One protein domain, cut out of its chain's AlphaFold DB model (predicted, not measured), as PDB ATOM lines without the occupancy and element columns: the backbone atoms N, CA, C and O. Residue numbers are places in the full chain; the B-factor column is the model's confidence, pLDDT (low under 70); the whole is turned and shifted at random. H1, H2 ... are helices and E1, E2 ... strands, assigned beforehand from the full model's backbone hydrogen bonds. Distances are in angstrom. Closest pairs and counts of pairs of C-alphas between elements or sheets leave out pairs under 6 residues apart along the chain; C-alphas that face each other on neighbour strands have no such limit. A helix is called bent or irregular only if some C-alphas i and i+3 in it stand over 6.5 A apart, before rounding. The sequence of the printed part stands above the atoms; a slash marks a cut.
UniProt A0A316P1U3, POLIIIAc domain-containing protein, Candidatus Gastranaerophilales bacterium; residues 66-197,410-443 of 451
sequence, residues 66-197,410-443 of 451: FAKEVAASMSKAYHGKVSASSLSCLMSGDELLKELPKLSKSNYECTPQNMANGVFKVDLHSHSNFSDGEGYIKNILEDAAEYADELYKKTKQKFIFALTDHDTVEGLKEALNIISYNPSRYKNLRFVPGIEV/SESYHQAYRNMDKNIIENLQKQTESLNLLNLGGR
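This is residues 66 to 197 and 410 to 443 of the 451 residues of the protein "POLIIIAc domain-containing protein" of Candidatus Gastranaerophilales bacterium (UniProt A0A316P1U3). Two parallel strand pairs with helices form two lobes in an elongated body: in the larger, H6 and H7 cover E1 and E2, with H1 and H2 beyond H7; in the smaller, H9 packs on E3 and E4. H3 bridges the lobes between E2 and E4, and residues 418 to 424 stick out at the H9 end. The printed part has 166 residues, nine named helices and four named strands, in the order H1 H2 H3 H4 H5 H6 E1 H7 E2 E3 H8 H9 E4, class mixed. It is compact, with a radius of gyration of the C-alphas of 16.4 A, and spans 53 by 35 by 31 A.

E1 is residues 159 to 163, 13.2 A long, and E2 residues 189 to 197, 24.1 A, ending at C-alpha 197 (21.518, 126.336, 106.293). H6 is residues 137 to 155, 26.1 A, and H7 residues 170 to 181, 17.0 A. H1, residues 66 to 78, is 18.2 A long and begins at C-alpha 66 (41.251, 128.698, 113.476). H2 is residues 84 to 87, H3 93 to 102, H4 105 to 108 and H5 112 to 116. H3 is only just irregular: C-alphas 98 and 101 are 6.7 A apart. E3 is residues 410 to 414, H8 415 to 419, H9 422 to 434, 18.4 A long, and E4 438 to 442, 13.6 A, ending at C-alpha 442 (28.249, 112.798, 103.896).

E1 and E2 are parallel at 28 degrees, with N 190 and O 159 within hydrogen-bond range at 2.7 A. E1, H7, E2 form a strand-helix-strand unit, two parallel neighbour strands with a helix between, its crossover right-handed; E3, H8 H9, E4 form another, also right-handed. The closest C-alphas of H6 and E1 are Ala 148 and Phe 159, 4.9 A. H6 touches H7 with residues 137 to 141 alone, at a steep tilt of 56 degrees, the same way; Ile 137 and Ala 175 have the closest C-alphas, 6.1 A. H2 touches H7 at Ser 86 and Ser 180, closest C-alphas 4.8 A, and H1 at Ala 84 and Lys 68, also 4.8 A. The closest C-alphas of H3 and E4 are Leu 100 and Leu 440, 6.5 A; those of H4 and E4, Tyr 108 and Gly 441, 5.8 A. H5 and H6 are close but not clearly touching, Met 115 to Leu 151, 7.9 A between C-alphas. E3 and E4 are parallel at 38 degrees, with N 412 and O 440 at 2.9 A. The closest C-alphas of E3 and H9 are Ser 412 and Gln 429, 6.2 A. Every O i to N i+4 pair is within range in H1, H5, H6, H7 and H9; H3 has 4 of 6, H8 0 of 1 with 1 of 2 O i to N i+3 pairs, and H2 and H4 are too short.

The C-alphas of His 79 and Asn 423 are farthest apart, 53.5 A. Residues 198 to 409 are not printed; C-alphas 197 and 410 are 14.0 A apart across the cut. H5 to H6 is the long link; in it residues 122 to 123 pair, parallel, with residues 160 to 161 of E1. No printed residue is under 70 in pLDDT.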
ATOM      1  N   PHE A  66      42.668 128.941 113.211       95.94
ATOM      2  CA  PHE A  66      41.251 128.698 113.476       95.94
ATOM      3  C   PHE A  66      40.993 128.195 114.905       95.94
ATOM      4  O   PHE A  66      40.150 128.740 115.610       95.94
ATOM      5  N   ALA A  67      41.787 127.241 115.409       96.12
ATOM      6  CA  ALA A  67      41.662 126.785 116.796       96.12
ATOM      7  C   ALA A  67      41.927 127.907 117.818       96.12
ATOM      8  O   ALA A  67      41.311 127.930 118.882       96.12
ATOM      9  N   LYS A  68      42.828 128.853 117.508       96.06
ATOM     10  CA  LYS A  68      43.071 130.033 118.356       96.06
ATOM     11  C   LYS A  68      41.873 130.977 118.367       96.06
ATOM     12  O   LYS A  68      41.499 131.450 119.435       96.06
ATOM     13  N   GLU A  69      41.284 131.228 117.205       96.31
ATOM     14  CA  GLU A  69      40.101 132.076 117.057       96.31
ATOM     15  C   GLU A  69      38.894 131.505 117.817       96.31
ATOM     16  O   GLU A  69      38.277 132.199 118.632       96.31
ATOM     17  N   VAL A  70      38.606 130.216 117.621       96.94
ATOM     18  CA  VAL A  70      37.504 129.530 118.305       96.94
ATOM     19  C   VAL A  70      37.749 129.489 119.815       96.94
ATOM     20  O   VAL A  70      36.854 129.837 120.581       96.94
ATOM     21  N   ALA A  71      38.964 129.162 120.270       96.69
ATOM     22  CA  ALA A  71      39.293 129.167 121.699       96.69
ATOM     23  C   ALA A  71      39.149 130.560 122.335       96.69
ATOM     24  O   ALA A  71      38.661 130.674 123.460       96.69
ATOM     25  N   ALA A  72      39.546 131.627 121.632       96.56
ATOM     26  CA  ALA A  72      39.354 132.997 122.104       96.56
ATOM     27  C   ALA A  72      37.862 133.345 122.226       96.56
ATOM     28  O   ALA A  72      37.439 133.917 123.232       96.56
ATOM     29  N   SER A  73      37.059 132.933 121.244       96.44
ATOM     30  CA  SER A  73      35.614 133.170 121.232       96.44
ATOM     31  C   SER A  73      34.896 132.391 122.343       96.44
ATOM     32  O   SER A  73      34.111 132.973 123.089       96.44
ATOM     33  N   MET A  74      35.251 131.116 122.544       96.12
ATOM     34  CA  MET A  74      34.797 130.313 123.688       96.12
ATOM     35  C   MET A  74      35.189 130.960 125.016       96.12
ATOM     36  O   MET A  74      34.375 131.039 125.932       96.12
ATOM     37  N   SER A  75      36.424 131.457 125.123       94.69
ATOM     38  CA  SER A  75      36.906 132.073 126.361       94.69
ATOM     39  C   SER A  75      36.089 133.307 126.744       94.69
ATOM     40  O   SER A  75      35.757 133.504 127.913       94.69
ATOM     41  N   LYS A  76      35.724 134.117 125.741       94.50
ATOM     42  CA  LYS A  76      34.826 135.264 125.905       94.50
ATOM     43  C   LYS A  76      33.423 134.820 126.327       94.50
ATOM     44  O   LYS A  76      32.868 135.413 127.243       94.50
ATOM     45  N   ALA A  77      32.871 133.791 125.685       91.25
ATOM     46  CA  ALA A  77      31.512 133.313 125.940       91.25
ATOM     47  C   ALA A  77      31.331 132.687 127.335       91.25
ATOM     48  O   ALA A  77      30.285 132.865 127.949       91.25
ATOM     49  N   TYR A  78      32.343 131.977 127.846       87.62
ATOM     50  CA  TYR A  78      32.267 131.263 129.126       87.62
ATOM     51  C   TYR A  78      32.940 131.989 130.299       87.62
ATOM     52  O   TYR A  78      33.021 131.427 131.390       87.62
ATOM     53  N   HIS A  79      33.450 133.209 130.096       80.50
ATOM     54  CA  HIS A  79      34.210 133.959 131.107       80.50
ATOM     55  C   HIS A  79      35.358 133.141 131.740       80.50
ATOM     56  O   HIS A  79      35.638 133.239 132.935       80.50
ATOM     57  N   GLY A  80      36.038 132.322 130.932       84.81
ATOM     58  CA  GLY A  80      37.096 131.409 131.368       84.81
ATOM     59  C   GLY A  80      38.151 131.213 130.284       84.81
ATOM     60  O   GLY A  80      37.898 131.466 129.117       84.81
ATOM     61  N   LYS A  81      39.365 130.782 130.639       90.00
ATOM     62  CA  LYS A  81      40.447 130.611 129.656       90.00
ATOM     63  C   LYS A  81      40.386 129.229 129.005       90.00
ATOM     64  O   LYS A  81      40.720 128.235 129.646       90.00
ATOM     65  N   VAL A  82      40.060 129.178 127.715       92.50
ATOM     66  CA  VAL A  82      40.155 127.970 126.882       92.50
ATOM     67  C   VAL A  82      41.484 127.980 126.128       92.50
ATOM     68  O   VAL A  82      41.847 128.957 125.475       92.50
ATOM     69  N   SER A  83      42.250 126.891 126.223       92.75
ATOM     70  CA  SER A  83      43.518 126.769 125.499       92.75
ATOM     71  C   SER A  83      43.277 126.381 124.043       92.75
ATOM     72  O   SER A  83      42.668 125.354 123.774       92.75
ATOM     73  N   ALA A  84      43.876 127.090 123.086       94.12
ATOM     74  CA  ALA A  84      43.840 126.679 121.677       94.12
ATOM     75  C   ALA A  84      44.375 125.248 121.447       94.12
ATOM     76  O   ALA A  84      43.978 124.575 120.501       94.12
ATOM     77  N   SER A  85      45.268 124.752 122.314       93.31
ATOM     78  CA  SER A  85      45.786 123.381 122.217       93.31
ATOM     79  C   SER A  85      44.756 122.311 122.580       93.31
ATOM     80  O   SER A  85      44.905 121.174 122.130       93.31
ATOM     81  N   SER A  86      43.728 122.640 123.374       94.69
ATOM     82  CA  SER A  86      42.631 121.703 123.650       94.69
ATOM     83  C   SER A  86      41.670 121.564 122.466       94.69
ATOM     84  O   SER A  86      40.872 120.641 122.422       94.69
ATOM     85  N   LEU A  87      41.813 122.418 121.451       95.81
ATOM     86  CA  LEU A  87      41.074 122.365 120.192       95.81
ATOM     87  C   LEU A  87      41.975 121.943 119.017       95.81
ATOM     88  O   LEU A  87      41.729 122.290 117.867       95.81
ATOM     89  N   SER A  88      43.045 121.190 119.289       93.81
ATOM     90  CA  SER A  88      44.022 120.784 118.261       93.81
ATOM     91  C   SER A  88      43.481 119.821 117.192       93.81
ATOM     92  O   SER A  88      44.147 119.610 116.179       93.81
ATOM     93  N   CYS A  89      42.301 119.229 117.405       96.38
ATOM     94  CA  CYS A  89      41.602 118.433 116.396       96.38
ATOM     95  C   CYS A  89      40.770 119.284 115.424       96.38
ATOM     96  O   CYS A  89      40.290 118.731 114.436       96.38
ATOM     97  N   LEU A  90      40.589 120.587 115.676       97.31
ATOM     98  CA  LEU A  90      39.787 121.439 114.802       97.31
ATOM     99  C   LEU A  90      40.434 121.627 113.441       97.31
ATOM    100  O   LEU A  90      41.639 121.854 113.320       97.31
ATOM    101  N   MET A  91      39.578 121.587 112.433       97.06
ATOM    102  CA  MET A  91      39.919 121.754 111.038       97.06
ATOM    103  C   MET A  91      39.098 122.910 110.465       97.06
ATOM    104  O   MET A  91      37.875 122.933 110.577       97.06
ATOM    105  N   SER A  92      39.793 123.891 109.894       97.12
ATOM    106  CA  SER A  92      39.179 125.028 109.192       97.12
ATOM    107  C   SER A  92      38.602 124.618 107.835       97.12
ATOM    108  O   SER A  92      38.972 123.575 107.284       97.12
ATOM    109  N   GLY A  93      37.748 125.467 107.252       97.44
ATOM    110  CA  GLY A  93      37.248 125.257 105.894       97.44
ATOM    111  C   GLY A  93      38.375 125.233 104.854       97.44
ATOM    112  O   GLY A  93      38.403 124.351 104.001       97.44
ATOM    113  N   ASP A  94      39.377 126.103 104.985       96.81
ATOM    114  CA  ASP A  94      40.558 126.123 104.107       96.81
ATOM    115  C   ASP A  94      41.403 124.847 104.183       96.81
ATOM    116  O   ASP A  94      41.968 124.394 103.183       96.81
ATOM    117  N   GLU A  95      41.535 124.261 105.374       97.31
ATOM    118  CA  GLU A  95      42.177 122.957 105.519       97.31
ATOM    119  C   GLU A  95      41.345 121.864 104.851       97.31
ATOM    120  O   GLU A  95      41.927 120.969 104.240       97.31
ATOM    121  N   LEU A  96      40.012 121.940 104.930       98.31
ATOM    122  CA  LEU A  96      39.115 120.959 104.316       98.31
ATOM    123  C   LEU A  96      39.165 121.027 102.798       98.31
ATOM    124  O   LEU A  96      39.393 119.995 102.171       98.31
ATOM    125  N   LEU A  97      39.108 122.223 102.214       98.00
ATOM    126  CA  LEU A  97      39.263 122.432 100.772       98.00
ATOM    127  C   LEU A  97      40.552 121.811 100.212       98.00
ATOM    128  O   LEU A  97      40.567 121.340  99.080       98.00
ATOM    129  N   LYS A  98      41.633 121.760 101.002       97.69
ATOM    130  CA  LYS A  98      42.901 121.120 100.606       97.69
ATOM    131  C   LYS A  98      42.881 119.595 100.712       97.69
ATOM    132  O   LYS A  98      43.723 118.947 100.094       97.69
ATOM    133  N   GLU A  99      41.992 119.015 101.518       98.06
ATOM    134  CA  GLU A  99      41.841 117.559 101.630       98.06
ATOM    135  C   GLU A  99      40.857 116.991 100.608       98.06
ATOM    136  O   GLU A  99      41.109 115.894 100.112       98.06
ATOM    137  N   LEU A 100      39.790 117.721 100.253       98.06
ATOM    138  CA  LEU A 100      38.742 117.234  99.342       98.06
ATOM    139  C   LEU A 100      39.290 116.621  98.035       98.06
ATOM    140  O   LEU A 100      38.902 115.496  97.725       98.06
ATOM    141  N   PRO A 101      40.250 117.239  97.311       97.31
ATOM    142  CA  PRO A 101      40.780 116.670  96.065       97.31
ATOM    143  C   PRO A 101      41.544 115.348  96.234       97.31
ATOM    144  O   PRO A 101      41.834 114.675  95.249       97.31
ATOM    145  N   LYS A 102      41.921 114.981  97.465       97.19
ATOM    146  CA  LYS A 102      42.646 113.736  97.775       97.19
ATOM    147  C   LYS A 102      41.706 112.581  98.114       97.19
ATOM    148  O   LYS A 102      42.173 111.460  98.322       97.19
ATOM    149  N   LEU A 103      40.413 112.864  98.249       96.81
ATOM    150  CA  LEU A 103      39.394 111.911  98.658       96.81
ATOM    151  C   LEU A 103      38.659 111.394  97.422       96.81
ATOM    152  O   LEU A 103      38.352 112.140  96.498       96.81
ATOM    153  N   SER A 104      38.364 110.101  97.416       95.25
ATOM    154  CA  SER A 104      37.517 109.468  96.408       95.25
ATOM    155  C   SER A 104      36.165 109.090  97.008       95.25
ATOM    156  O   SER A 104      36.005 109.048  98.229       95.25
ATOM    157  N   LYS A 105      35.194 108.749  96.154       94.12
ATOM    158  CA  LYS A 105      33.857 108.290  96.566       94.12
ATOM    159  C   LYS A 105      33.888 107.251  97.695       94.12
ATOM    160  O   LYS A 105      33.150 107.382  98.666       94.12
ATOM    161  N   SER A 106      34.765 106.247  97.609       95.75
ATOM    162  CA  SER A 106      34.831 105.172  98.609       95.75
ATOM    163  C   SER A 106      35.248 105.663  99.998       95.75
ATOM    164  O   SER A 106      34.916 105.021 100.993       95.75
ATOM    165  N   ASN A 107      35.916 106.821 100.095       97.50
ATOM    166  CA  ASN A 107      36.275 107.418 101.379       97.50
ATOM    167  C   ASN A 107      35.073 107.960 102.162       97.50
ATOM    168  O   ASN A 107      35.181 108.058 103.385       97.50
ATOM    169  N   TYR A 108      33.956 108.237 101.487       96.56
ATOM    170  CA  TYR A 108      32.694 108.709 102.075       96.56
ATOM    171  C   TYR A 108      31.684 107.574 102.315       96.56
ATOM    172  O   TYR A 108      30.684 107.740 103.007       96.56
ATOM    173  N   GLU A 109      31.921 106.387 101.753       94.50
ATOM    174  CA  GLU A 109      30.983 105.270 101.846       94.50
ATOM    175  C   GLU A 109      31.191 104.463 103.131       94.50
ATOM    176  O   GLU A 109      32.038 103.565 103.191       94.50
ATOM    177  N   CYS A 110      30.362 104.728 104.141       94.31
ATOM    178  CA  CYS A 110      30.325 103.940 105.370       94.31
ATOM    179  C   CYS A 110      29.694 102.565 105.115       94.31
ATOM    180  O   CYS A 110      28.482 102.367 105.198       94.31
ATOM    181  N   THR A 111      30.533 101.597 104.760       93.38
ATOM    182  CA  THR A 111      30.172 100.178 104.691       93.38
ATOM    183  C   THR A 111      31.033  99.394 105.676       93.38
ATOM    184  O   THR A 111      32.178  99.792 105.916       93.38
ATOM    185  N   PRO A 112      30.557  98.247 106.204       94.94
ATOM    186  CA  PRO A 112      31.377  97.404 107.073       94.94
ATOM    187  C   PRO A 112      32.740  97.068 106.455       94.94
ATOM    188  O   PRO A 112      33.758  97.115 107.140       94.94
ATOM    189  N   GLN A 113      32.778  96.821 105.141       96.19
ATOM    190  CA  GLN A 113      34.009  96.536 104.404       96.19
ATOM    191  C   GLN A 113      34.945  97.753 104.341       96.19
ATOM    192  O   GLN A 113      36.135  97.629 104.628       96.19
ATOM    193  N   ASN A 114      34.425  98.942 104.012       96.62
ATOM    194  CA  ASN A 114      35.244 100.154 103.949       96.62
ATOM    195  C   ASN A 114      35.763 100.565 105.332       96.62
ATOM    196  O   ASN A 114      36.914 100.988 105.451       96.62
ATOM    197  N   MET A 115      34.960 100.398 106.387       96.12
ATOM    198  CA  MET A 115      35.393 100.627 107.766       96.12
ATOM    199  C   MET A 115      36.459  99.613 108.202       96.12
ATOM    200  O   MET A 115      37.481  99.993 108.784       96.12
ATOM    201  N   ALA A 116      36.263  98.327 107.892       95.31
ATOM    202  CA  ALA A 116      37.214  97.267 108.215       95.31
ATOM    203  C   ALA A 116      38.578  97.508 107.551       95.31
ATOM    204  O   ALA A 116      39.603  97.424 108.235       95.31
ATOM    205  N   ASN A 117      38.581  97.912 106.278       96.62
ATOM    206  CA  ASN A 117      39.787  98.120 105.473       96.62
ATOM    207  C   ASN A 117      40.448  99.499 105.662       96.62
ATOM    208  O   ASN A 117      41.477  99.767 105.048       96.62
ATOM    209  N   GLY A 118      39.877 100.392 106.481       96.88
ATOM    210  CA  GLY A 118      40.390 101.760 106.650       96.88
ATOM    211  C   GLY A 118      40.236 102.634 105.395       96.88
ATOM    212  O   GLY A 118      41.020 103.558 105.173       96.88
ATOM    213  N   VAL A 119      39.253 102.311 104.552       98.00
ATOM    214  CA  VAL A 119      38.916 103.058 103.333       98.00
ATOM    215  C   VAL A 119      37.980 104.216 103.652       98.00
ATOM    216  O   VAL A 119      38.176 105.288 103.089       98.00
ATOM    217  N   PHE A 120      37.010 104.031 104.551       97.88
ATOM    218  CA  PHE A 120      36.146 105.114 105.023       97.88
ATOM    219  C   PHE A 120      36.974 106.082 105.884       97.88
ATOM    220  O   PHE A 120      37.696 105.668 106.787       97.88
ATOM    221  N   LYS A 121      36.979 107.368 105.536       98.19
ATOM    222  CA  LYS A 121      37.906 108.358 106.124       98.19
ATOM    223  C   LYS A 121      37.242 109.672 106.482       98.19
ATOM    224  O   LYS A 121      37.856 110.477 107.182       98.19
ATOM    225  N   VAL A 122      36.036 109.900 105.978       98.44
ATOM    226  CA  VAL A 122      35.396 111.202 106.027       98.44
ATOM    227  C   VAL A 122      33.877 111.061 106.076       98.44
ATOM    228  O   VAL A 122      33.305 110.243 105.360       98.44
ATOM    229  N   ASP A 123      33.244 111.876 106.911       98.31
ATOM    230  CA  ASP A 123      31.797 112.090 106.941       98.31
ATOM    231  C   ASP A 123      31.522 113.562 107.242       98.31
ATOM    232  O   ASP A 123      31.889 114.049 108.313       98.31
ATOM    233  N   LEU A 124      30.967 114.291 106.273       98.62
ATOM    234  CA  LEU A 124      30.808 115.744 106.358       98.62
ATOM    235  C   LEU A 124      29.349 116.188 106.508       98.62
ATOM    236  O   LEU A 124      29.094 117.384 106.482       98.62
ATOM    237  N   HIS A 125      28.413 115.257 106.693       98.44
ATOM    238  CA  HIS A 125      26.996 115.582 106.839       98.44
ATOM    239  C   HIS A 125      26.376 114.689 107.917       98.44
ATOM    240  O   HIS A 125      26.227 113.477 107.731       98.44
ATOM    241  N   SER A 126      26.084 115.258 109.086       97.94
ATOM    242  CA  SER A 126      25.515 114.535 110.227       97.94
ATOM    243  C   SER A 126      24.782 115.471 111.180       97.94
ATOM    244  O   SER A 126      25.292 116.536 111.529       97.94
ATOM    245  N   HIS A 127      23.645 114.996 111.681       97.81
ATOM    246  CA  HIS A 127      22.728 115.738 112.539       97.81
ATOM    247  C   HIS A 127      22.702 115.182 113.957       97.81
ATOM    248  O   HIS A 127      22.973 114.006 114.215       97.81
ATOM    249  N   SER A 128      22.361 116.049 114.899       96.94
ATOM    250  CA  SER A 128      22.215 115.733 116.311       96.94
ATOM    251  C   SER A 128      20.818 116.079 116.815       96.94
ATOM    252  O   SER A 128      19.973 116.626 116.110       96.94
ATOM    253  N   ASN A 129      20.586 115.814 118.096       94.69
ATOM    254  CA  ASN A 129      19.363 116.194 118.792       94.69
ATOM    255  C   ASN A 129      19.169 117.716 118.981       94.69
ATOM    256  O   ASN A 129      18.221 118.116 119.661       94.69
ATOM    257  N   PHE A 130      20.056 118.555 118.435       95.19
ATOM    258  CA  PHE A 130      19.883 120.010 118.365       95.19
ATOM    259  C   PHE A 130      19.114 120.479 117.124       95.19
ATOM    260  O   PHE A 130      18.654 121.627 117.097       95.19
ATOM    261  N   SER A 131      18.951 119.602 116.137       94.00
ATOM    262  CA  SER A 131      18.044 119.760 115.006       94.00
ATOM    263  C   SER A 131      17.109 118.547 114.961       94.00
ATOM    264  O   SER A 131      16.349 118.334 115.905       94.00
ATOM    265  N   ASP A 132      17.147 117.727 113.921       93.44
ATOM    266  CA  ASP A 132      16.240 116.603 113.710       93.44
ATOM    267  C   ASP A 132      16.877 115.212 113.872       93.44
ATOM    268  O   ASP A 132      16.158 114.203 113.910       93.44
ATOM    269  N   GLY A 133      18.184 115.148 114.123       94.62
ATOM    270  CA  GLY A 133      18.874 113.934 114.541       94.62
ATOM    271  C   GLY A 133      18.406 113.404 115.905       94.62
ATOM    272  O   GLY A 133      17.825 114.104 116.736       94.62
ATOM    273  N   GLU A 134      18.640 112.120 116.166       94.62
ATOM    274  CA  GLU A 134      18.333 111.485 117.456       94.62
ATOM    275  C   GLU A 134      19.559 111.331 118.364       94.62
ATOM    276  O   GLU A 134      19.423 111.068 119.562       94.62
ATOM    277  N   GLY A 135      20.764 111.455 117.804       95.50
ATOM    278  CA  GLY A 135      22.016 111.287 118.529       95.50
ATOM    279  C   GLY A 135      22.337 112.479 119.427       95.50
ATOM    280  O   GLY A 135      22.329 113.628 118.992       95.50
ATOM    281  N   TYR A 136      22.686 112.201 120.685       96.62
ATOM    282  CA  TYR A 136      23.304 113.198 121.558       96.62
ATOM    283  C   TYR A 136      24.737 113.477 121.106       96.62
ATOM    284  O   TYR A 136      25.475 112.541 120.790       96.62
ATOM    285  N   ILE A 137      25.162 114.742 121.178       97.75
ATOM    286  CA  ILE A 137      26.503 115.194 120.769       97.75
ATOM    287  C   ILE A 137      27.612 114.319 121.354       97.75
ATOM    288  O   ILE A 137      28.503 113.877 120.632       97.75
ATOM    289  N   LYS A 138      27.535 114.011 122.654       96.44
ATOM    290  CA  LYS A 138      28.510 113.139 123.315       96.44
ATOM    291  C   LYS A 138      28.620 111.770 122.641       96.44
ATOM    292  O   LYS A 138      29.729 111.315 122.398       96.44
ATOM    293  N   ASN A 139      27.499 111.120 122.335       97.31
ATOM    294  CA  ASN A 139      27.507 109.783 121.737       97.31
ATOM    295  C   ASN A 139      28.080 109.825 120.316       97.31
ATOM    296  O   ASN A 139      28.934 109.012 119.983       97.31
ATOM    297  N   ILE A 140      27.674 110.822 119.523       98.38
ATOM    298  CA  ILE A 140      28.191 111.043 118.167       98.38
ATOM    299  C   ILE A 140      29.713 111.246 118.194       98.38
ATOM    300  O   ILE A 140      30.442 110.613 117.431       98.38
ATOM    301  N   LEU A 141      30.212 112.104 119.092       98.31
ATOM    302  CA  LEU A 141      31.645 112.369 119.229       98.31
ATOM    303  C   LEU A 141      32.427 111.156 119.736       98.31
ATOM    304  O   LEU A 141      33.556 110.944 119.291       98.31
ATOM    305  N   GLU A 142      31.863 110.370 120.655       98.06
ATOM    306  CA  GLU A 142      32.500 109.136 121.115       98.06
ATOM    307  C   GLU A 142      32.598 108.109 119.985       98.06
ATOM    308  O   GLU A 142      33.704 107.632 119.728       98.06
ATOM    309  N   ASP A 143      31.517 107.853 119.245       98.31
ATOM    310  CA  ASP A 143      31.535 106.949 118.087       98.31
ATOM    311  C   ASP A 143      32.572 107.412 117.041       98.31
ATOM    312  O   ASP A 143      33.397 106.622 116.569       98.31
ATOM    313  N   ALA A 144      32.596 108.715 116.722       98.56
ATOM    314  CA  ALA A 144      33.570 109.302 115.800       98.56
ATOM    315  C   ALA A 144      35.011 109.100 116.285       98.56
ATOM    316  O   ALA A 144      35.899 108.762 115.501       98.56
ATOM    317  N   ALA A 145      35.261 109.303 117.577       98.50
ATOM    318  CA  ALA A 145      36.589 109.191 118.158       98.50
ATOM    319  C   ALA A 145      37.045 107.731 118.313       98.50
ATOM    320  O   ALA A 145      38.230 107.449 118.136       98.50
ATOM    321  N   GLU A 146      36.145 106.792 118.632       98.50
ATOM    322  CA  GLU A 146      36.449 105.350 118.626       98.50
ATOM    323  C   GLU A 146      36.873 104.910 117.227       98.50
ATOM    324  O   GLU A 146      37.942 104.321 117.046       98.50
ATOM    325  N   TYR A 147      36.082 105.279 116.218       98.56
ATOM    326  CA  TYR A 147      36.409 104.969 114.837       98.56
ATOM    327  C   TYR A 147      37.715 105.631 114.380       98.56
ATOM    328  O   TYR A 147      38.544 104.988 113.732       98.56
ATOM    329  N   ALA A 148      37.944 106.889 114.761       98.69
ATOM    330  CA  ALA A 148      39.169 107.613 114.447       98.69
ATOM    331  C   ALA A 148      40.426 106.928 115.008       98.69
ATOM    332  O   ALA A 148      41.453 106.869 114.327       98.69
ATOM    333  N   ASP A 149      40.357 106.391 116.229       98.56
ATOM    334  CA  ASP A 149      41.456 105.638 116.834       98.56
ATOM    335  C   ASP A 149      41.746 104.339 116.065       98.56
ATOM    336  O   ASP A 149      42.911 104.027 115.796       98.56
ATOM    337  N   GLU A 150      40.707 103.606 115.661       98.31
ATOM    338  CA  GLU A 150      40.848 102.384 114.861       98.31
ATOM    339  C   GLU A 150      41.396 102.666 113.455       98.31
ATOM    340  O   GLU A 150      42.325 101.989 112.998       98.31
ATOM    341  N   LEU A 151      40.892 103.704 112.785       98.50
ATOM    342  CA  LEU A 151      41.393 104.147 111.485       98.50
ATOM    343  C   LEU A 151      42.872 104.542 111.575       98.50
ATOM    344  O   LEU A 151      43.680 104.108 110.745       98.50
ATOM    345  N   TYR A 152      43.248 105.311 112.599       98.38
ATOM    346  CA  TYR A 152      44.622 105.760 112.788       98.38
ATOM    347  C   TYR A 152      45.573 104.598 113.073       98.38
ATOM    348  O   TYR A 152      46.674 104.558 112.523       98.38
ATOM    349  N   LYS A 153      45.175 103.607 113.885       98.00
ATOM    350  CA  LYS A 153      45.996 102.405 114.122       98.00
ATOM    351  C   LYS A 153      46.360 101.719 112.805       98.00
ATOM    352  O   LYS A 153      47.544 101.423 112.608       98.00
ATOM    353  N   LYS A 154      45.373 101.557 111.918       96.62
ATOM    354  CA  LYS A 154      45.485 100.862 110.625       96.62
ATOM    355  C   LYS A 154      46.249 101.658 109.569       96.62
ATOM    356  O   LYS A 154      47.098 101.106 108.883       96.62
ATOM    357  N   THR A 155      45.948 102.946 109.432       97.56
ATOM    358  CA  THR A 155      46.350 103.734 108.252       97.56
ATOM    359  C   THR A 155      47.285 104.896 108.573       97.56
ATOM    360  O   THR A 155      47.840 105.503 107.661       97.56
ATOM    361  N   LYS A 156      47.439 105.240 109.859       97.25
ATOM    362  CA  LYS A 156      48.054 106.491 110.339       97.25
ATOM    363  C   LYS A 156      47.352 107.762 109.843       97.25
ATOM    364  O   LYS A 156      47.881 108.859 110.014       97.25
ATOM    365  N   GLN A 157      46.152 107.634 109.275       97.12
ATOM    366  CA  GLN A 157      45.304 108.752 108.874       97.12
ATOM    367  C   GLN A 157      44.267 109.036 109.959       97.12
ATOM    368  O   GLN A 157      43.818 108.137 110.667       97.12
ATOM    369  N   LYS A 158      43.924 110.314 110.109       97.81
ATOM    370  CA  LYS A 158      42.883 110.775 111.029       97.81
ATOM    371  C   LYS A 158      41.529 110.766 110.328       97.81
ATOM    372  O   LYS A 158      41.474 111.050 109.134       97.81
ATOM    373  N   PHE A 159      40.465 110.490 111.075       98.75
ATOM    374  CA  PHE A 159      39.098 110.558 110.557       98.75
ATOM    375  C   PHE A 159      38.639 112.017 110.481       98.75
ATOM    376  O   PHE A 159      38.839 112.758 111.445       98.75
ATOM    377  N   ILE A 160      38.065 112.435 109.354       98.81
ATOM    378  CA  ILE A 160      37.492 113.775 109.175       98.81
ATOM    379  C   ILE A 160      35.990 113.689 109.437       98.81
ATOM    380  O   ILE A 160      35.302 112.906 108.793       98.81
ATOM    381  N   PHE A 161      35.484 114.483 110.373       98.81
ATOM    382  CA  PHE A 161      34.077 114.448 110.764       98.81
ATOM    383  C   PHE A 161      33.513 115.859 110.882       98.81
ATOM    384  O   PHE A 161      34.145 116.698 111.531       98.81
ATOM    385  N   ALA A 162      32.335 116.102 110.310       98.75
ATOM    386  CA  ALA A 162      31.569 117.322 110.528       98.75
ATOM    387  C   ALA A 162      30.220 117.025 111.191       98.75
ATOM    388  O   ALA A 162      29.547 116.054 110.854       98.75
ATOM    389  N   LEU A 163      29.836 117.900 112.116       98.62
ATOM    390  CA  LEU A 163      28.454 118.049 112.565       98.62
ATOM    391  C   LEU A 163      27.847 119.209 111.778       98.62
ATOM    392  O   LEU A 163      28.541 120.210 111.608       98.62
ATOM    393  N   THR A 164      26.608 119.071 111.309       98.56
ATOM    394  CA  THR A 164      25.964 120.010 110.379       98.56
ATOM    395  C   THR A 164      24.477 120.207 110.679       98.56
ATOM    396  O   THR A 164      23.677 120.247 109.761       98.56
ATOM    397  N   ASP A 165      24.108 120.348 111.955       98.25
ATOM    398  CA  ASP A 165      22.711 120.568 112.361       98.25
ATOM    399  C   ASP A 165      22.016 121.699 111.572       98.25
ATOM    400  O   ASP A 165      22.613 122.757 111.334       98.25
ATOM    401  N   HIS A 166      20.729 121.504 111.257       97.81
ATOM    402  CA  HIS A 166      19.912 122.498 110.552       97.81
ATOM    403  C   HIS A 166      19.774 123.816 111.328       97.81
ATOM    404  O   HIS A 166      19.308 123.834 112.473       97.81
ATOM    405  N   ASP A 167      20.133 124.928 110.682       97.56
ATOM    406  CA  ASP A 167      19.935 126.319 111.111       97.56
ATOM    407  C   ASP A 167      20.267 126.598 112.594       97.56
ATOM    408  O   ASP A 167      19.645 127.437 113.257       97.56
ATOM    409  N   THR A 168      21.273 125.917 113.150       97.19
ATOM    410  CA  THR A 168      21.687 126.095 114.545       97.19
ATOM    411  C   THR A 168      23.164 125.786 114.755       97.19
ATOM    412  O   THR A 168      23.752 124.942 114.097       97.19
ATOM    413  N   VAL A 169      23.770 126.460 115.733       97.81
ATOM    414  CA  VAL A 169      25.157 126.220 116.173       97.81
ATOM    415  C   VAL A 169      25.229 125.633 117.583       97.81
ATOM    416  O   VAL A 169      26.317 125.453 118.125       97.81
ATOM    417  N   GLU A 170      24.093 125.356 118.221       97.19
ATOM    418  CA  GLU A 170      24.077 124.927 119.624       97.19
ATOM    419  C   GLU A 170      24.743 123.552 119.817       97.19
ATOM    420  O   GLU A 170      25.545 123.392 120.740       97.19
ATOM    421  N   GLY A 171      24.542 122.615 118.881       97.50
ATOM    422  CA  GLY A 171      25.252 121.333 118.865       97.50
ATOM    423  C   GLY A 171      26.769 121.495 118.718       97.50
ATOM    424  O   GLY A 171      27.539 120.838 119.419       97.50
ATOM    425  N   LEU A 172      27.222 122.450 117.892       98.50
ATOM    426  CA  LEU A 172      28.646 122.778 117.768       98.50
ATOM    427  C   LEU A 172      29.228 123.329 119.070       98.50
ATOM    428  O   LEU A 172      30.342 122.959 119.443       98.50
ATOM    429  N   LYS A 173      28.508 124.208 119.776       98.31
ATOM    430  CA  LYS A 173      28.977 124.754 121.061       98.31
ATOM    431  C   LYS A 173      29.169 123.642 122.086       98.31
ATOM    432  O   LYS A 173      30.215 123.600 122.737       98.31
ATOM    433  N   GLU A 174      28.214 122.717 122.185       98.19
ATOM    434  CA  GLU A 174      28.341 121.544 123.053       98.19
ATOM    435  C   GLU A 174      29.515 120.648 122.628       98.19
ATOM    436  O   GLU A 174      30.331 120.264 123.471       98.19
ATOM    437  N   ALA A 175      29.664 120.380 121.328       98.50
ATOM    438  CA  ALA A 175      30.740 119.545 120.802       98.50
ATOM    439  C   ALA A 175      32.124 120.117 121.133       98.50
ATOM    440  O   ALA A 175      32.994 119.415 121.652       98.50
ATOM    441  N   LEU A 176      32.319 121.416 120.895       98.19
ATOM    442  CA  LEU A 176      33.564 122.115 121.210       98.19
ATOM    443  C   LEU A 176      33.864 122.113 122.706       98.19
ATOM    444  O   LEU A 176      35.022 121.953 123.097       98.19
ATOM    445  N   ASN A 177      32.837 122.262 123.543       96.31
ATOM    446  CA  ASN A 177      32.988 122.182 124.986       96.31
ATOM    447  C   ASN A 177      33.520 120.799 125.398       96.31
ATOM    448  O   ASN A 177      34.582 120.712 126.018       96.31
ATOM    449  N   ILE A 178      32.857 119.721 124.963       97.19
ATOM    450  CA  ILE A 178      33.262 118.327 125.218       97.19
ATOM    451  C   ILE A 178      34.702 118.070 124.749       97.19
ATOM    452  O   ILE A 178      35.525 117.554 125.511       97.19
ATOM    453  N   ILE A 179      35.033 118.486 123.522       97.12
ATOM    454  CA  ILE A 179      36.377 118.343 122.950       97.12
ATOM    455  C   ILE A 179      37.415 119.067 123.810       97.12
ATOM    456  O   ILE A 179      38.458 118.495 124.134       97.12
ATOM    457  N   SER A 180      37.124 120.307 124.212       95.00
ATOM    458  CA  SER A 180      38.053 121.131 124.985       95.00
ATOM    459  C   SER A 180      38.344 120.564 126.380       95.00
ATOM    460  O   SER A 180      39.454 120.752 126.884       95.00
ATOM    461  N   TYR A 181      37.391 119.831 126.970       93.31
ATOM    462  CA  TYR A 181      37.550 119.152 128.258       93.31
ATOM    463  C   TYR A 181      38.372 117.861 128.162       93.31
ATOM    464  O   TYR A 181      39.068 117.517 129.116       93.31
ATOM    465  N   ASN A 182      38.329 117.151 127.029       93.75
ATOM    466  CA  ASN A 182      39.075 115.904 126.836       93.75
ATOM    467  C   ASN A 182      39.810 115.846 125.482       93.75
ATOM    468  O   ASN A 182      39.563 114.960 124.661       93.75
ATOM    469  N   PRO A 183      40.782 116.741 125.231       94.25
ATOM    470  CA  PRO A 183      41.443 116.838 123.928       94.25
ATOM    471  C   PRO A 183      42.212 115.573 123.533       94.25
ATOM    472  O   PRO A 183      42.358 115.265 122.349       94.25
ATOM    473  N   SER A 184      42.710 114.810 124.511       94.38
ATOM    474  CA  SER A 184      43.411 113.547 124.263       94.38
ATOM    475  C   SER A 184      42.518 112.477 123.649       94.38
ATOM    476  O   SER A 184      43.025 111.654 122.886       94.38
ATOM    477  N   ARG A 185      41.217 112.491 123.967       96.94
ATOM    478  CA  ARG A 185      40.245 111.543 123.421       96.94
ATOM    479  C   ARG A 185      40.035 111.755 121.925       96.94
ATOM    480  O   ARG A 185      39.982 110.791 121.175       96.94
ATOM    481  N   TYR A 186      40.026 113.011 121.490       97.12
ATOM    482  CA  TYR A 186      39.743 113.401 120.107       97.12
ATOM    483  C   TYR A 186      41.010 113.632 119.265       97.12
ATOM    484  O   TYR A 186      40.944 114.175 118.166       97.12
ATOM    485  N   LYS A 187      42.192 113.214 119.740       95.81
ATOM    486  CA  LYS A 187      43.488 113.492 119.085       95.81
ATOM    487  C   LYS A 187      43.610 112.945 117.654       95.81
ATOM    488  O   LYS A 187      44.380 113.495 116.861       95.81
ATOM    489  N   ASN A 188      42.895 111.860 117.345       98.19
ATOM    490  CA  ASN A 188      42.889 111.201 116.035       98.19
ATOM    491  C   ASN A 188      41.699 111.616 115.162       98.19
ATOM    492  O   ASN A 188      41.619 111.199 114.009       98.19
ATOM    493  N   LEU A 189      40.823 112.475 115.684       98.31
ATOM    494  CA  LEU A 189      39.759 113.123 114.935       98.31
ATOM    495  C   LEU A 189      40.298 114.404 114.277       98.31
ATOM    496  O   LEU A 189      41.179 115.081 114.819       98.31
ATOM    497  N   ARG A 190      39.760 114.742 113.109       98.38
ATOM    498  CA  ARG A 190      39.783 116.081 112.520       98.38
ATOM    499  C   ARG A 190      38.341 116.571 112.491       98.38
ATOM    500  O   ARG A 190      37.585 116.194 111.603       98.38
ATOM    501  N   PHE A 191      37.956 117.333 113.509       98.75
ATOM    502  CA  PHE A 191      36.594 117.834 113.649       98.75
ATOM    503  C   PHE A 191      36.435 119.124 112.844       98.75
ATOM    504  O   PHE A 191      37.190 120.078 113.048       98.75
ATOM    505  N   VAL A 192      35.466 119.143 111.937       98.75
ATOM    506  CA  VAL A 192      35.096 120.299 111.122       98.75
ATOM    507  C   VAL A 192      33.781 120.849 111.675       98.75
ATOM    508  O   VAL A 192      32.746 120.207 111.519       98.75
ATOM    509  N   PRO A 193      33.773 122.024 112.321       98.56
ATOM    510  CA  PRO A 193      32.522 122.660 112.706       98.56
ATOM    511  C   PRO A 193      31.746 123.077 111.452       98.56
ATOM    512  O   PRO A 193      32.272 123.846 110.638       98.56
ATOM    513  N   GLY A 194      30.520 122.583 111.298       98.62
ATOM    514  CA  GLY A 194      29.644 122.945 110.195       98.62
ATOM    515  C   GLY A 194      28.186 123.110 110.614       98.62
ATOM    516  O   GLY A 194      27.813 122.856 111.756       98.62
ATOM    517  N   ILE A 195      27.376 123.597 109.686       98.44
ATOM    518  CA  ILE A 195      25.926 123.774 109.828       98.44
ATOM    519  C   ILE A 195      25.281 123.533 108.466       98.44
ATOM    520  O   ILE A 195      25.903 123.813 107.437       98.44
ATOM    521  N   GLU A 196      24.044 123.061 108.459       98.62
ATOM    522  CA  GLU A 196      23.211 123.033 107.262       98.62
ATOM    523  C   GLU A 196      22.242 124.214 107.313       98.62
ATOM    524  O   GLU A 196      21.476 124.367 108.264       98.62
ATOM    525  N   VAL A 197      22.326 125.112 106.333       98.19
ATOM    526  CA  VAL A 197      21.518 126.336 106.293       98.19
ATOM    527  C   VAL A 197      20.476 126.218 105.203       98.19
ATOM    528  O   VAL A 197      20.816 126.024 104.035       98.19
ATOM    529  N   SER A 410      30.238 120.659  96.229       96.75
ATOM    530  CA  SER A 410      28.909 120.075  96.124       96.75
ATOM    531  C   SER A 410      28.909 118.684  96.743       96.75
ATOM    532  O   SER A 410      29.885 117.936  96.607       96.75
ATOM    533  N   GLU A 411      27.818 118.322  97.415       95.81
ATOM    534  CA  GLU A 411      27.632 116.977  97.943       95.81
ATOM    535  C   GLU A 411      27.321 115.978  96.820       95.81
ATOM    536  O   GLU A 411      26.178 115.688  96.455       95.81
ATOM    537  N   SER A 412      28.399 115.454  96.249       92.38
ATOM    538  CA  SER A 412      28.388 114.479  95.163       92.38
ATOM    539  C   SER A 412      28.241 113.047  95.669       92.38
ATOM    540  O   SER A 412      27.809 112.172  94.913       92.38
ATOM    541  N   TYR A 413      28.591 112.787  96.932       92.50
ATOM    542  CA  TYR A 413      28.520 111.463  97.548       92.50
ATOM    543  C   TYR A 413      27.596 111.478  98.767       92.50
ATOM    544  O   TYR A 413      28.050 111.608  99.899       92.50
ATOM    545  N   HIS A 414      26.301 111.307  98.518       91.00
ATOM    546  CA  HIS A 414      25.282 111.228  99.557       91.00
ATOM    547  C   HIS A 414      24.780 109.789  99.733       91.00
ATOM    548  O   HIS A 414      24.580 109.067  98.748       91.00
ATOM    549  N   GLN A 415      24.543 109.351 100.973       85.00
ATOM    550  CA  GLN A 415      24.110 107.973 101.244       85.00
ATOM    551  C   GLN A 415      22.774 107.635 100.561       85.00
ATOM    552  O   GLN A 415      22.611 106.526 100.041       85.00
ATOM    553  N   ALA A 416      21.845 108.590 100.509       84.00
ATOM    554  CA  ALA A 416      20.528 108.365  99.925       84.00
ATOM    555  C   ALA A 416      20.525 108.307  98.384       84.00
ATOM    556  O   ALA A 416      19.590 107.762  97.798       84.00
ATOM    557  N   TYR A 417      21.593 108.755  97.708       85.19
ATOM    558  CA  TYR A 417      21.689 108.682  96.240       85.19
ATOM    559  C   TYR A 417      21.695 107.250  95.698       85.19
ATOM    560  O   TYR A 417      21.416 107.039  94.523       85.19
ATOM    561  N   ARG A 418      21.961 106.244  96.543       79.56
ATOM    562  CA  ARG A 418      21.838 104.825  96.167       79.56
ATOM    563  C   ARG A 418      20.413 104.431  95.766       79.56
ATOM    564  O   ARG A 418      20.254 103.456  95.043       79.56
ATOM    565  N   ASN A 419      19.416 105.181  96.235       81.12
ATOM    566  CA  ASN A 419      18.001 104.949  95.953       81.12
ATOM    567  C   ASN A 419      17.456 105.880  94.854       81.12
ATOM    568  O   ASN A 419      16.269 105.823  94.547       81.12
ATOM    569  N   MET A 420      18.296 106.751  94.285       82.62
ATOM    570  CA  MET A 420      17.919 107.686  93.224       82.62
ATOM    571  C   MET A 420      18.303 107.155  91.842       82.62
ATOM    572  O   MET A 420      19.174 106.292  91.711       82.62
ATOM    573  N   ASP A 421      17.676 107.703  90.798       84.12
ATOM    574  CA  ASP A 421      18.069 107.417  89.419       84.12
ATOM    575  C   ASP A 421      19.527 107.842  89.198       84.12
ATOM    576  O   ASP A 421      19.904 109.012  89.324       84.12
ATOM    577  N   LYS A 422      20.354 106.861  88.841       84.94
ATOM    578  CA  LYS A 422      21.782 107.031  88.603       84.94
ATOM    579  C   LYS A 422      22.074 108.095  87.539       84.94
ATOM    580  O   LYS A 422      23.040 108.838  87.695       84.94
ATOM    581  N   ASN A 423      21.240 108.216  86.505       85.38
ATOM    582  CA  ASN A 423      21.425 109.210  85.445       85.38
ATOM    583  C   ASN A 423      21.250 110.640  85.967       85.38
ATOM    584  O   ASN A 423      21.968 111.539  85.530       85.38
ATOM    585  N   ILE A 424      20.324 110.857  86.910       82.56
ATOM    586  CA  ILE A 424      20.118 112.167  87.542       82.56
ATOM    587  C   ILE A 424      21.385 112.565  88.300       82.56
ATOM    588  O   ILE A 424      21.916 113.655  88.089       82.56
ATOM    589  N   ILE A 425      21.921 111.649  89.109       85.94
ATOM    590  CA  ILE A 425      23.124 111.895  89.912       85.94
ATOM    591  C   ILE A 425      24.360 112.122  89.034       85.94
ATOM    592  O   ILE A 425      25.112 113.062  89.277       85.94
ATOM    593  N   GLU A 426      24.572 111.317  87.991       87.38
ATOM    594  CA  GLU A 426      25.709 111.497  87.077       87.38
ATOM    595  C   GLU A 426      25.630 112.814  86.294       87.38
ATOM    596  O   GLU A 426      26.645 113.487  86.103       87.38
ATOM    597  N   ASN A 427      24.435 113.214  85.852       87.19
ATOM    598  CA  ASN A 427      24.245 114.496  85.173       87.19
ATOM    599  C   ASN A 427      24.490 115.674  86.118       87.19
ATOM    600  O   ASN A 427      25.149 116.638  85.730       87.19
ATOM    601  N   LEU A 428      24.007 115.585  87.356       85.75
ATOM    602  CA  LEU A 428      24.239 116.592  88.382       85.75
ATOM    603  C   LEU A 428      25.731 116.736  88.709       85.75
ATOM    604  O   LEU A 428      26.240 117.852  88.747       85.75
ATOM    605  N   GLN A 429      26.448 115.620  88.862       87.31
ATOM    606  CA  GLN A 429      27.893 115.625  89.103       87.31
ATOM    607  C   GLN A 429      28.650 116.313  87.959       87.31
ATOM    608  O   GLN A 429      29.441 117.221  88.215       87.31
ATOM    609  N   LYS A 430      28.336 115.984  86.697       89.94
ATOM    610  CA  LYS A 430      28.916 116.670  85.525       89.94
ATOM    611  C   LYS A 430      28.640 118.176  85.539       89.94
ATOM    612  O   LYS A 430      29.506 118.971  85.175       89.94
ATOM    613  N   GLN A 431      27.441 118.586  85.956       89.12
ATOM    614  CA  GLN A 431      27.091 120.002  86.071       89.12
ATOM    615  C   GLN A 431      27.927 120.691  87.152       89.12
ATOM    616  O   GLN A 431      28.512 121.739  86.885       89.12
ATOM    617  N   THR A 432      28.041 120.101  88.341       91.19
ATOM    618  CA  THR A 432      28.842 120.672  89.434       91.19
ATOM    619  C   THR A 432      30.333 120.716  89.090       91.19
ATOM    620  O   THR A 432      31.000 121.703  89.394       91.19
ATOM    621  N   GLU A 433      30.839 119.721  88.355       90.50
ATOM    622  CA  GLU A 433      32.202 119.715  87.810       90.50
ATOM    623  C   GLU A 433      32.412 120.849  86.795       90.50
ATOM    624  O   GLU A 433      33.425 121.543  86.854       90.50
ATOM    625  N   SER A 434      31.436 121.116  85.916       93.25
ATOM    626  CA  SER A 434      31.504 122.236  84.959       93.25
ATOM    627  C   SER A 434      31.524 123.620  85.626       93.25
ATOM    628  O   SER A 434      31.963 124.598  85.021       93.25
ATOM    629  N   LEU A 435      31.077 123.698  86.882       94.75
ATOM    630  CA  LEU A 435      31.143 124.889  87.729       94.75
ATOM    631  C   LEU A 435      32.438 124.960  88.561       94.75
ATOM    632  O   LEU A 435      32.582 125.869  89.374       94.75
ATOM    633  N   ASN A 436      33.389 124.042  88.349       95.25
ATOM    634  CA  ASN A 436      34.630 123.900  89.121       95.25
ATOM    635  C   ASN A 436      34.405 123.674  90.627       95.25
ATOM    636  O   ASN A 436      35.227 124.086  91.450       95.25
ATOM    637  N   LEU A 437      33.298 123.025  91.002       97.06
ATOM    638  CA  LEU A 437      33.014 122.685  92.393       97.06
ATOM    639  C   LEU A 437      33.725 121.391  92.787       97.06
ATOM    640  O   LEU A 437      33.741 120.412  92.041       97.06
ATOM    641  N   LEU A 438      34.300 121.375  93.989       97.19
ATOM    642  CA  LEU A 438      34.905 120.177  94.560       97.19
ATOM    643  C   LEU A 438      33.838 119.161  94.978       97.19
ATOM    644  O   LEU A 438      32.792 119.515  95.522       97.19
ATOM    645  N   ASN A 439      34.147 117.881  94.795       95.44
ATOM    646  CA  ASN A 439      33.304 116.795  95.273       95.44
ATOM    647  C   ASN A 439      33.494 116.595  96.783       95.44
ATOM    648  O   ASN A 439      34.617 116.387  97.252       95.44
ATOM    649  N   LEU A 440      32.393 116.596  97.530       96.25
ATOM    650  CA  LEU A 440      32.354 116.126  98.913       96.25
ATOM    651  C   LEU A 440      31.204 115.145  99.139       96.25
ATOM    652  O   LEU A 440      30.433 114.841  98.226       96.25
ATOM    653  N   GLY A 441      31.118 114.615 100.353       96.25
ATOM    654  CA  GLY A 441      30.094 113.660 100.727       96.25
ATOM    655  C   GLY A 441      29.835 113.604 102.218       96.25
ATOM    656  O   GLY A 441      30.672 113.997 103.036       96.25
ATOM    657  N   GLY A 442      28.700 113.022 102.545       96.06
ATOM    658  CA  GLY A 442      28.249 112.798 103.896       96.06
ATOM    659  C   GLY A 442      27.089 111.819 103.905       96.06
ATOM    660  O   GLY A 442      26.566 111.403 102.863       96.06
ATOM    661  N   ARG A 443      26.753 111.354 105.101       94.56
ATOM    662  CA  ARG A 443      25.703 110.342 105.260       94.56
ATOM    663  C   ARG A 443      24.341 110.920 105.539       94.56
ATOM    664  O   ARG A 443      23.377 110.170 105.406       94.56
TER     665      ARG A 443